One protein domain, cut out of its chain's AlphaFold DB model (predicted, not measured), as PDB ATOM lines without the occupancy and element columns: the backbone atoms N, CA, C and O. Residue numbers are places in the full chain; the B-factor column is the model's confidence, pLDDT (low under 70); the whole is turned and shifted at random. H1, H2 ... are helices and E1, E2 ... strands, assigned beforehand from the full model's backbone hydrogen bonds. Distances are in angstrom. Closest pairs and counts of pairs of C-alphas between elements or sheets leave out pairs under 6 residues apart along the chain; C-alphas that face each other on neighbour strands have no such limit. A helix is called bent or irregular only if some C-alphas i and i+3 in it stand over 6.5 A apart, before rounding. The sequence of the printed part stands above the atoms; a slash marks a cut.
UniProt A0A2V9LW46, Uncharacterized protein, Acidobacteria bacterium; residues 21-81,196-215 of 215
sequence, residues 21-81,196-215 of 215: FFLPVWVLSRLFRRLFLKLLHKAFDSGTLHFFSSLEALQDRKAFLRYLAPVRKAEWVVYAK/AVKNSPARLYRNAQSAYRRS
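AT A GLANCE: This is residues 21 to 81 and 196 to 215 of the 215 residues of an uncharacterized protein of Acidobacteria bacterium (UniProt A0A2V9LW46). Two helices lie side by side, H1 the longer and H3 running back the opposite way, with only a loose meeting between them; a small two-stranded sheet, E1 and E2, packs by E1 on the beginning of H1, and the short helix H2 turns about perpendicular to H3 at the opposite end of the pair. Beyond the sheet the last stretch sticks out: residues 206 to 215, of which 206 to 211 belong to H4, stand free and add to the length. The printed part has 81 residues, with four named helices and two named strands in the order H1, H2, H3, E1, E2, H4; the sheet has the order E1 - E2, antiparallel, and the class is mostly helix. The whole is loose, with a radius of gyration of the C-alphas of 16.0 A, and spans 49 by 24 by 19 A, only just a rod.

HOW THE PARTS SIT: The sheet is made of E1, residues 76 to 79, and E2, residues 196 to 199, antiparallel neighbours at 153 degrees between their directions. C-alphas 78 and 197 face each other at 5.1 A, and N 79 and O 196 are within hydrogen-bond range at 3.3 A, as are N 198 and O 77 at 3.5 A. H1, residues 25 to 45, has 12 pairs of C-alphas within 8 A of E1, the closest being those of Ser 29 and Val 78, 4.9 A apart. H1 and E2 are apart. H3, residues 61 to 73, is close to H1 but not clearly touching it, with 2 pairs of C-alphas within 8 A; the closest are those of Arg 33 and Arg 72, 7.7 A apart. H1 and H3 run opposite ways at a shallow tilt of 2 degrees. H2, residues 53 to 59, and H3 touch only at the corner by their link, about perpendicular at 82 degrees; H3 does so with residues 63 to 67 alone, and the closest C-alphas are those of Leu 58 and Phe 64, 4.7 A apart. H1 and H2 are only just apart, their closest C-alphas at 8.3 A. H4, residues 203 to 211, is apart from H1, H2, H3 and E1. In H1 every O i to N i+4 pair is within hydrogen-bond range; in H3 6 of 9 are, in H4 3 of 5, and in H2 0 of 3, beside 3 of 4 O i to N i+3 pairs.

IN THESE COORDINATES: E1 runs from Trp 76 to Tyr 79 and E2 from Ala 196 to Asn 199. H1 measures 29.8 A from C-alpha 25 at (150.478, 128.938, 145.828) to C-alpha 45 at (153.107, 105.964, 127.078). H3 measures 18.8 A and is only just irregular, with C-alphas 67 and 70 at 6.9 A. H2, 11.0 A long, is irregular, with C-alphas 54 and 57 at 7.5 A. H4 measures 14.2 A and ends with C-alpha 211 at (142.852, 130.893, 161.349); it is neither bent nor irregular, but only just: C-alphas 203 and 206 are 6.3 A apart.

THE WHOLE: The two C-alphas farthest apart are those of Gly 47 and Arg 214, at 50.0 A. Without the stretch that stands free, the body of 71 residues spans 42 by 25 by 18 A. Residues 82 to 195 are cut out, and C-alphas 81 and 196 are 9.3 A apart across the cut, which falls between E1 and E2. Of the links that are printed whole, H1 to H2 is short and the others are tight. The mean pLDDT of the printed part is 72.1; residues 21 to 23, 79 to 81 and 196 to 215 are under 70, with a mean of 38 in E2 and 34 in H4.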
ATOM      1  N   PHE A  21     155.350 137.590 148.384       56.16
ATOM      2  CA  PHE A  21     155.783 137.512 146.978       56.16
ATOM      3  C   PHE A  21     156.493 136.206 146.572       56.16
ATOM      4  O   PHE A  21     156.790 136.003 145.393       56.16
ATOM      5  N   PHE A  22     156.781 135.286 147.499       60.03
ATOM      6  CA  PHE A  22     157.452 134.030 147.144       60.03
ATOM      7  C   PHE A  22     156.459 133.033 146.522       60.03
ATOM      8  O   PHE A  22     156.027 132.096 147.175       60.03
ATOM      9  N   LEU A  23     156.111 133.265 145.249       63.09
ATOM     10  CA  LEU A  23     155.273 132.433 144.372       63.09
ATOM     11  C   LEU A  23     153.830 132.208 144.875       63.09
ATOM     12  O   LEU A  23     153.611 131.483 145.844       63.09
ATOM     13  N   PRO A  24     152.801 132.730 144.178       71.38
ATOM     14  CA  PRO A  24     151.420 132.445 144.545       71.38
ATOM     15  C   PRO A  24     151.139 130.937 144.507       71.38
ATOM     16  O   PRO A  24     151.294 130.287 143.469       71.38
ATOM     17  N   VAL A  25     150.701 130.384 145.641       74.62
ATOM     18  CA  VAL A  25     150.478 128.938 145.828       74.62
ATOM     19  C   VAL A  25     149.567 128.356 144.749       74.62
ATOM     20  O   VAL A  25     149.851 127.293 144.213       74.62
ATOM     21  N   TRP A  26     148.519 129.077 144.350       75.06
ATOM     22  CA  TRP A  26     147.581 128.633 143.316       75.06
ATOM     23  C   TRP A  26     148.224 128.522 141.922       75.06
ATOM     24  O   TRP A  26     147.888 127.608 141.165       75.06
ATOM     25  N   VAL A  27     149.182 129.395 141.584       82.38
ATOM     26  CA  VAL A  27     149.951 129.300 140.328       82.38
ATOM     27  C   VAL A  27     150.835 128.061 140.369       82.38
ATOM     28  O   VAL A  27     150.833 127.265 139.428       82.38
ATOM     29  N   LEU A  28     151.559 127.874 141.477       81.38
ATOM     30  CA  LEU A  28     152.464 126.744 141.647       81.38
ATOM     31  C   LEU A  28     151.706 125.412 141.642       81.38
ATOM     32  O   LEU A  28     152.110 124.488 140.943       81.38
ATOM     33  N   SER A  29     150.573 125.343 142.334       82.75
ATOM     34  CA  SER A  29     149.647 124.212 142.326       82.75
ATOM     35  C   SER A  29     149.196 123.824 140.921       82.75
ATOM     36  O   SER A  29     149.304 122.660 140.529       82.75
ATOM     37  N   ARG A  30     148.721 124.794 140.130       84.94
ATOM     38  CA  ARG A  30     148.238 124.549 138.763       84.94
ATOM     39  C   ARG A  30     149.367 124.115 137.834       84.94
ATOM     40  O   ARG A  30     149.188 123.173 137.057       84.94
ATOM     41  N   LEU A  31     150.525 124.771 137.931       86.56
ATOM     42  CA  LEU A  31     151.709 124.431 137.148       86.56
ATOM     43  C   LEU A  31     152.213 123.027 137.492       86.56
ATOM     44  O   LEU A  31     152.441 122.223 136.589       86.56
ATOM     45  N   PHE A  32     152.335 122.719 138.783       86.00
ATOM     46  CA  PHE A  32     152.774 121.416 139.263       86.00
ATOM     47  C   PHE A  32     151.823 120.314 138.806       86.00
ATOM     48  O   PHE A  32     152.279 119.355 138.193       86.00
ATOM     49  N   ARG A  33     150.506 120.479 139.000       87.56
ATOM     50  CA  ARG A  33     149.487 119.529 138.524       87.56
ATOM     51  C   ARG A  33     149.648 119.240 137.032       87.56
ATOM     52  O   ARG A  33     149.698 118.081 136.627       87.56
ATOM     53  N   ARG A  34     149.764 120.288 136.208       89.69
ATOM     54  CA  ARG A  34     149.932 120.146 134.753       89.69
ATOM     55  C   ARG A  34     151.208 119.382 134.405       89.69
ATOM     56  O   ARG A  34     151.158 118.460 133.596       89.69
ATOM     57  N   LEU A  35     152.345 119.778 134.978       90.88
ATOM     58  CA  LEU A  35     153.639 119.161 134.686       90.88
ATOM     59  C   LEU A  35     153.693 117.712 135.166       90.88
ATOM     60  O   LEU A  35     154.124 116.846 134.410       90.88
ATOM     61  N   PHE A  36     153.209 117.446 136.376       91.31
ATOM     62  CA  PHE A  36     153.164 116.111 136.955       91.31
ATOM     63  C   PHE A  36     152.334 115.166 136.088       91.31
ATOM     64  O   PHE A  36     152.838 114.136 135.657       91.31
ATOM     65  N   LEU A  37     151.099 115.549 135.744       90.94
ATOM     66  CA  LEU A  37     150.231 114.724 134.903       90.94
ATOM     67  C   LEU A  37     150.806 114.529 133.497       90.94
ATOM     68  O   LEU A  37     150.726 113.429 132.960       90.94
ATOM     69  N   LYS A  38     151.432 115.557 132.911       92.38
ATOM     70  CA  LYS A  38     152.106 115.437 131.610       92.38
ATOM     71  C   LYS A  38     153.245 114.416 131.657       92.38
ATOM     72  O   LYS A  38     153.374 113.604 130.746       92.38
ATOM     73  N   LEU A  39     154.081 114.471 132.691       91.44
ATOM     74  CA  LEU A  39     155.202 113.545 132.851       91.44
ATOM     75  C   LEU A  39     154.728 112.130 133.185       91.44
ATOM     76  O   LEU A  39     155.294 111.179 132.661       91.44
ATOM     77  N   LEU A  40     153.673 111.998 133.991       92.44
ATOM     78  CA  LEU A  40     153.066 110.713 134.321       92.44
ATOM     79  C   LEU A  40     152.479 110.037 133.075       92.44
ATOM     80  O   LEU A  40     152.741 108.862 132.846       92.44
ATOM     81  N   HIS A  41     151.771 110.794 132.230       91.88
ATOM     82  CA  HIS A  41     151.323 110.306 130.922       91.88
ATOM     83  C   HIS A  41     152.489 109.869 130.049       91.88
ATOM     84  O   HIS A  41     152.484 108.757 129.543       91.88
ATOM     85  N   LYS A  42     153.525 110.703 129.937       91.44
ATOM     86  CA  LYS A  42     154.707 110.363 129.146       91.44
ATOM     87  C   LYS A  42     155.384 109.077 129.633       91.44
ATOM     88  O   LYS A  42     155.845 108.309 128.802       91.44
ATOM     89  N   ALA A  43     155.461 108.861 130.946       91.44
ATOM     90  CA  ALA A  43     156.060 107.664 131.533       91.44
ATOM     91  C   ALA A  43     155.222 106.399 131.288       91.44
ATOM     92  O   ALA A  43     155.795 105.324 131.097       91.44
ATOM     93  N   PHE A  44     153.893 106.546 131.285       92.62
ATOM     94  CA  PHE A  44     152.948 105.500 130.898       92.62
ATOM     95  C   PHE A  44     153.095 105.152 129.412       92.62
ATOM     96  O   PHE A  44     153.371 104.006 129.077       92.62
ATOM     97  N   ASP A  45     153.012 106.153 128.531       90.75
ATOM     98  CA  ASP A  45     153.107 105.964 127.078       90.75
ATOM     99  C   ASP A  45     154.482 105.410 126.656       90.75
ATOM    100  O   ASP A  45     154.590 104.722 125.647       90.75
ATOM    101  N   SER A  46     155.545 105.677 127.429       91.69
ATOM    102  CA  SER A  46     156.882 105.122 127.182       91.69
ATOM    103  C   SER A  46     157.131 103.748 127.814       91.69
ATOM    104  O   SER A  46     158.277 103.305 127.812       91.69
ATOM    105  N   GLY A  47     156.127 103.113 128.430       88.56
ATOM    106  CA  GLY A  47     156.247 101.783 129.046       88.56
ATOM    107  C   GLY A  47     157.174 101.711 130.266       88.56
ATOM    108  O   GLY A  47     157.540 100.631 130.706       88.56
ATOM    109  N   THR A  48     157.576 102.860 130.821       88.75
ATOM    110  CA  THR A  48     158.483 102.927 131.987       88.75
ATOM    111  C   THR A  48     157.747 102.853 133.322       88.75
ATOM    112  O   THR A  48     158.375 102.746 134.376       88.75
ATOM    113  N   LEU A  49     156.422 102.988 133.285       88.50
ATOM    114  CA  LEU A  49     155.559 102.961 134.452       88.50
ATOM    115  C   LEU A  49     154.943 101.568 134.580       88.50
ATOM    116  O   LEU A  49     154.119 101.181 133.760       88.50
ATOM    117  N   HIS A  50     155.337 100.844 135.624       85.81
ATOM    118  CA  HIS A  50     154.781  99.534 135.949       85.81
ATOM    119  C   HIS A  50     153.870  99.643 137.167       85.81
ATOM    120  O   HIS A  50     154.207 100.313 138.147       85.81
ATOM    121  N   PHE A  51     152.727  98.968 137.102       87.88
ATOM    122  CA  PHE A  51     151.788  98.863 138.213       87.88
ATOM    123  C   PHE A  51     151.748  97.425 138.712       87.88
ATOM    124  O   PHE A  51     151.814  96.494 137.912       87.88
ATOM    125  N   PHE A  52     151.630  97.270 140.028       85.50
ATOM    126  CA  PHE A  52     151.689  95.984 140.715       85.50
ATOM    127  C   PHE A  52     150.507  95.849 141.666       85.50
ATOM    128  O   PHE A  52     150.016  96.859 142.193       85.50
ATOM    129  N   SER A  53     150.123  94.612 141.982       87.88
ATOM    130  CA  SER A  53     149.117  94.304 143.006       87.88
ATOM    131  C   SER A  53     147.787  95.023 142.738       87.88
ATOM    132  O   SER A  53     147.261  94.950 141.630       87.88
ATOM    133  N   SER A  54     147.245  95.777 143.697       84.50
ATOM    134  CA  SER A  54     145.930  96.431 143.569       84.50
ATOM    135  C   SER A  54     145.826  97.468 142.440       84.50
ATOM    136  O   SER A  54     144.728  97.929 142.131       84.50
ATOM    137  N   LEU A  55     146.948  97.844 141.820       86.50
ATOM    138  CA  LEU A  55     147.006  98.810 140.726       86.50
ATOM    139  C   LEU A  55     147.269  98.165 139.359       86.50
ATOM    140  O   LEU A  55     147.338  98.898 138.378       86.50
ATOM    141  N   GLU A  56     147.396  96.837 139.252       86.56
ATOM    142  CA  GLU A  56     147.681  96.148 137.976       86.56
ATOM    143  C   GLU A  56     146.688  96.486 136.866       86.56
ATOM    144  O   GLU A  56     147.089  96.695 135.724       86.56
ATOM    145  N   ALA A  57     145.409  96.656 137.204       86.50
ATOM    146  CA  ALA A  57     144.385  97.063 136.244       86.50
ATOM    147  C   ALA A  57     144.688  98.416 135.566       86.50
ATOM    148  O   ALA A  57     144.146  98.700 134.503       86.50
ATOM    149  N   LEU A  58     145.554  99.255 136.149       89.62
ATOM    150  CA  LEU A  58     145.993 100.524 135.563       89.62
ATOM    151  C   LEU A  58     147.079 100.362 134.494       89.62
ATOM    152  O   LEU A  58     147.448 101.363 133.892       89.62
ATOM    153  N   GLN A  59     147.577  99.148 134.235       90.75
ATOM    154  CA  GLN A  59     148.391  98.860 133.044       90.75
ATOM    155  C   GLN A  59     147.581  99.103 131.761       90.75
ATOM    156  O   GLN A  59     148.132  99.545 130.755       90.75
ATOM    157  N   ASP A  60     146.262  98.872 131.802       90.56
ATOM    158  CA  ASP A  60     145.377  99.207 130.691       90.56
ATOM    159  C   ASP A  60     145.211 100.728 130.554       90.56
ATOM    160  O   ASP A  60     144.877 101.454 131.497       90.56
ATOM    161  N   ARG A  61     145.375 101.221 129.325       90.94
ATOM    162  CA  ARG A  61     145.337 102.653 129.018       90.94
ATOM    163  C   ARG A  61     143.982 103.283 129.326       90.94
ATOM    164  O   ARG A  61     143.930 104.435 129.770       90.94
ATOM    165  N   LYS A  62     142.878 102.568 129.093       92.81
ATOM    166  CA  LYS A  62     141.525 103.092 129.333       92.81
ATOM    167  C   LYS A  62     141.249 103.186 130.834       92.81
ATOM    168  O   LYS A  62     140.756 104.218 131.296       92.81
ATOM    169  N   ALA A  63     141.630 102.164 131.597       91.31
ATOM    170  CA  ALA A  63     141.572 102.167 133.054       91.31
ATOM    171  C   ALA A  63     142.438 103.283 133.664       91.31
ATOM    172  O   ALA A  63     141.952 104.040 134.507       91.31
ATOM    173  N   PHE A  64     143.666 103.462 133.174       92.31
ATOM    174  CA  PHE A  64     144.577 104.529 133.593       92.31
ATOM    175  C   PHE A  64     144.010 105.935 133.344       92.31
ATOM    176  O   PHE A  64     144.006 106.790 134.235       92.31
ATOM    177  N   LEU A  65     143.473 106.189 132.146       91.69
ATOM    178  CA  LEU A  65     142.863 107.480 131.809       91.69
ATOM    179  C   LEU A  65     141.625 107.772 132.662       91.69
ATOM    180  O   LEU A  65     141.459 108.902 133.131       91.69
ATOM    181  N   ARG A  66     140.785 106.758 132.899       92.19
ATOM    182  CA  ARG A  66     139.612 106.865 133.777       92.19
ATOM    183  C   ARG A  66     140.021 107.168 135.218       92.19
ATOM    184  O   ARG A  66     139.404 108.022 135.848       92.19
ATOM    185  N   TYR A  67     141.092 106.543 135.703       90.62
ATOM    186  CA  TYR A  67     141.650 106.796 137.030       90.62
ATOM    187  C   TYR A  67     142.174 108.235 137.187       90.62
ATOM    188  O   TYR A  67     141.959 108.876 138.215       90.62
ATOM    189  N   LEU A  68     142.807 108.796 136.149       91.06
ATOM    190  CA  LEU A  68     143.332 110.168 136.181       91.06
ATOM    191  C   LEU A  68     142.282 111.263 135.941       91.06
ATOM    192  O   LEU A  68     142.523 112.424 136.286       91.06
ATOM    193  N   ALA A  69     141.125 110.937 135.363       89.44
ATOM    194  CA  ALA A  69     140.063 111.900 135.072       89.44
ATOM    195  C   ALA A  69     139.596 112.727 136.296       89.44
ATOM    196  O   ALA A  69     139.574 113.959 136.184       89.44
ATOM    197  N   PRO A  70     139.277 112.138 137.469       88.31
ATOM    198  CA  PRO A  70     138.913 112.921 138.654       88.31
ATOM    199  C   PRO A  70     140.099 113.728 139.204       88.31
ATOM    200  O   PRO A  70     139.946 114.885 139.596       88.31
ATOM    201  N   VAL A  71     141.307 113.164 139.152       86.00
ATOM    202  CA  VAL A  71     142.542 113.781 139.661       86.00
ATOM    203  C   VAL A  71     142.929 115.040 138.871       86.00
ATOM    204  O   VAL A  71     143.460 115.997 139.439       86.00
ATOM    205  N   ARG A  72     142.620 115.080 137.568       85.00
ATOM    206  CA  ARG A  72     142.772 116.274 136.716       85.00
ATOM    207  C   ARG A  72     141.865 117.425 137.134       85.00
ATOM    208  O   ARG A  72     142.255 118.576 136.957       85.00
ATOM    209  N   LYS A  73     140.665 117.122 137.636       82.56
ATOM    210  CA  LYS A  73     139.660 118.120 138.032       82.56
ATOM    211  C   LYS A  73     139.845 118.589 139.473       82.56
ATOM    212  O   LYS A  73     139.473 119.714 139.782       82.56
ATOM    213  N   ALA A  74     140.446 117.760 140.323       83.62
ATOM    214  CA  ALA A  74     140.736 118.114 141.704       83.62
ATOM    215  C   ALA A  74     141.613 119.376 141.806       83.62
ATOM    216  O   ALA A  74     142.510 119.614 140.984       83.62
ATOM    217  N   GLU A  75     141.359 120.166 142.848       79.81
ATOM    218  CA  GLU A  75     142.243 121.246 143.278       79.81
ATOM    219  C   GLU A  75     143.452 120.632 143.984       79.81
ATOM    220  O   GLU A  75     143.324 119.907 144.971       79.81
ATOM    221  N   TRP A  76     144.638 120.900 143.444       82.19
ATOM    222  CA  TRP A  76     145.890 120.428 144.020       82.19
ATOM    223  C   TRP A  76     146.421 121.512 144.936       82.19
ATOM    224  O   TRP A  76     146.539 122.664 144.517       82.19
ATOM    225  N   VAL A  77     146.803 121.162 146.160       77.31
ATOM    226  CA  VAL A  77     147.481 122.114 147.040       77.31
ATOM    227  C   VAL A  77     148.952 121.752 147.138       77.31
ATOM    228  O   VAL A  77     149.321 120.747 147.742       77.31
ATOM    229  N   VAL A  78     149.787 122.593 146.527       70.25
ATOM    230  CA  VAL A  78     151.236 122.577 146.695       70.25
ATOM    231  C   VAL A  78     151.564 123.491 147.860       70.25
ATOM    232  O   VAL A  78     151.576 124.713 147.734       70.25
ATOM    233  N   TYR A  79     151.795 122.892 149.021       61.09
ATOM    234  CA  TYR A  79     152.116 123.661 150.212       61.09
ATOM    235  C   TYR A  79     153.613 123.961 150.257       61.09
ATOM    236  O   TYR A  79     154.431 123.060 150.445       61.09
ATOM    237  N   ALA A  80     153.960 125.235 150.101       59.97
ATOM    238  CA  ALA A  80     155.279 125.750 150.427       59.97
ATOM    239  C   ALA A  80     155.197 126.391 151.817       59.97
ATOM    240  O   ALA A  80     154.642 127.477 151.975       59.97
ATOM    241  N   LYS A  81     155.704 125.691 152.835       58.16
ATOM    242  CA  LYS A  81     155.822 126.251 154.183       58.16
ATOM    243  C   LYS A  81     157.094 127.082 154.253       58.16
ATOM    244  O   LYS A  81     158.170 126.573 153.937       58.16
ATOM    245  N   ALA A 196     154.934 119.144 149.587       35.16
ATOM    246  CA  ALA A 196     153.858 118.230 149.944       35.16
ATOM    247  C   ALA A 196     152.664 118.513 149.028       35.16
ATOM    248  O   ALA A 196     152.184 119.647 148.963       35.16
ATOM    249  N   VAL A 197     152.200 117.482 148.323       36.62
ATOM    250  CA  VAL A 197     151.016 117.538 147.462       36.62
ATOM    251  C   VAL A 197     149.935 116.720 148.141       36.62
ATOM    252  O   VAL A 197     150.078 115.508 148.289       36.62
ATOM    253  N   LYS A 198     148.869 117.381 148.583       41.44
ATOM    254  CA  LYS A 198     147.672 116.700 149.082       41.44
ATOM    255  C   LYS A 198     146.548 116.875 148.067       41.44
ATOM    256  O   LYS A 198     146.303 117.990 147.608       41.44
ATOM    257  N   ASN A 199     145.856 115.782 147.758       38.72
ATOM    258  CA  ASN A 199     144.528 115.828 147.156       38.72
ATOM    259  C   ASN A 199     143.530 115.913 148.315       38.72
ATOM    260  O   ASN A 199     143.434 114.985 149.116       38.72
ATOM    261  N   SER A 200     142.841 117.042 148.474       38.00
ATOM    262  CA  SER A 200     141.857 117.228 149.548       38.00
ATOM    263  C   SER A 200     140.600 117.919 149.015       38.00
ATOM    264  O   SER A 200     140.714 118.800 148.163       38.00
ATOM    265  N   PRO A 201     139.398 117.556 149.503       35.16
ATOM    266  CA  PRO A 201     138.167 118.242 149.130       35.16
ATOM    267  C   PRO A 201     138.191 119.701 149.615       35.16
ATOM    268  O   PRO A 201     138.574 120.005 150.746       35.16
ATOM    269  N   ALA A 202     137.760 120.615 148.742       37.88
ATOM    270  CA  ALA A 202     137.947 122.067 148.853       37.88
ATOM    271  C   ALA A 202     137.368 122.741 150.123       37.88
ATOM    272  O   ALA A 202     137.712 123.887 150.415       37.88
ATOM    273  N   ARG A 203     136.508 122.063 150.902       33.53
ATOM    274  CA  ARG A 203     135.862 122.628 152.108       33.53
ATOM    275  C   ARG A 203     136.797 122.795 153.312       33.53
ATOM    276  O   ARG A 203     136.563 123.691 154.112       33.53
ATOM    277  N   LEU A 204     137.875 122.017 153.424       39.28
ATOM    278  CA  LEU A 204     138.780 122.088 154.586       39.28
ATOM    279  C   LEU A 204     139.801 123.241 154.509       39.28
ATOM    280  O   LEU A 204     140.364 123.637 155.525       39.28
ATOM    281  N   TYR A 205     140.024 123.824 153.325       38.31
ATOM    282  CA  TYR A 205     141.073 124.836 153.125       38.31
ATOM    283  C   TYR A 205     140.653 126.274 153.459       38.31
ATOM    284  O   TYR A 205     141.502 127.064 153.874       38.31
ATOM    285  N   ARG A 206     139.362 126.621 153.338       36.56
ATOM    286  CA  ARG A 206     138.867 127.969 153.684       36.56
ATOM    287  C   ARG A 206     139.030 128.282 155.178       36.56
ATOM    288  O   ARG A 206     139.412 129.396 155.520       36.56
ATOM    289  N   ASN A 207     138.858 127.279 156.041       31.06
ATOM    290  CA  ASN A 207     138.992 127.427 157.496       31.06
ATOM    291  C   ASN A 207     140.458 127.481 157.967       31.06
ATOM    292  O   ASN A 207     140.763 128.098 158.982       31.06
ATOM    293  N   ALA A 208     141.388 126.883 157.215       32.59
ATOM    294  CA  ALA A 208     142.815 126.925 157.545       32.59
ATOM    295  C   ALA A 208     143.464 128.284 157.212       32.59
ATOM    296  O   ALA A 208     144.421 128.688 157.867       32.59
ATOM    297  N   GLN A 209     142.949 129.006 156.209       35.19
ATOM    298  CA  GLN A 209     143.439 130.345 155.859       35.19
ATOM    299  C   GLN A 209     142.890 131.449 156.777       35.19
ATOM    300  O   GLN A 209     143.599 132.423 157.028       35.19
ATOM    301  N   SER A 210     141.664 131.311 157.296       30.61
ATOM    302  CA  SER A 210     141.073 132.283 158.230       30.61
ATOM    303  C   SER A 210     141.724 132.237 159.615       30.61
ATOM    304  O   SER A 210     141.948 133.293 160.204       30.61
ATOM    305  N   ALA A 211     142.114 131.052 160.094       30.64
ATOM    306  CA  ALA A 211     142.852 130.893 161.349       30.64
ATOM    307  C   ALA A 211     144.248 131.552 161.318       30.64
ATOM    308  O   ALA A 211     144.718 132.037 162.338       30.64
ATOM    309  N   TYR A 212     144.885 131.636 160.145       33.50
ATOM    310  CA  TYR A 212     146.247 132.167 159.989       33.50
ATOM    311  C   TYR A 212     146.319 133.703 159.894       33.50
ATOM    312  O   TYR A 212     147.391 134.279 160.017       33.50
ATOM    313  N   ARG A 213     145.195 134.403 159.668       31.03
ATOM    314  CA  ARG A 213     145.166 135.881 159.699       31.03
ATOM    315  C   ARG A 213     145.036 136.465 161.114       31.03
ATOM    316  O   ARG A 213     145.090 137.682 161.246       31.03
ATOM    317  N   ARG A 214     144.821 135.634 162.140       26.36
ATOM    318  CA  ARG A 214     144.609 136.059 163.539       26.36
ATOM    319  C   ARG A 214     145.681 135.542 164.515       26.36
ATOM    320  O   ARG A 214     145.475 135.635 165.718       26.36
ATOM    321  N   SER A 215     146.798 135.016 164.013       29.41
ATOM    322  CA  SER A 215     147.959 134.552 164.792       29.41
ATOM    323  C   SER A 215     149.230 135.198 164.270       29.41
ATOM    324  O   SER A 215     150.047 135.648 165.092       29.41
TER     325      SER A 215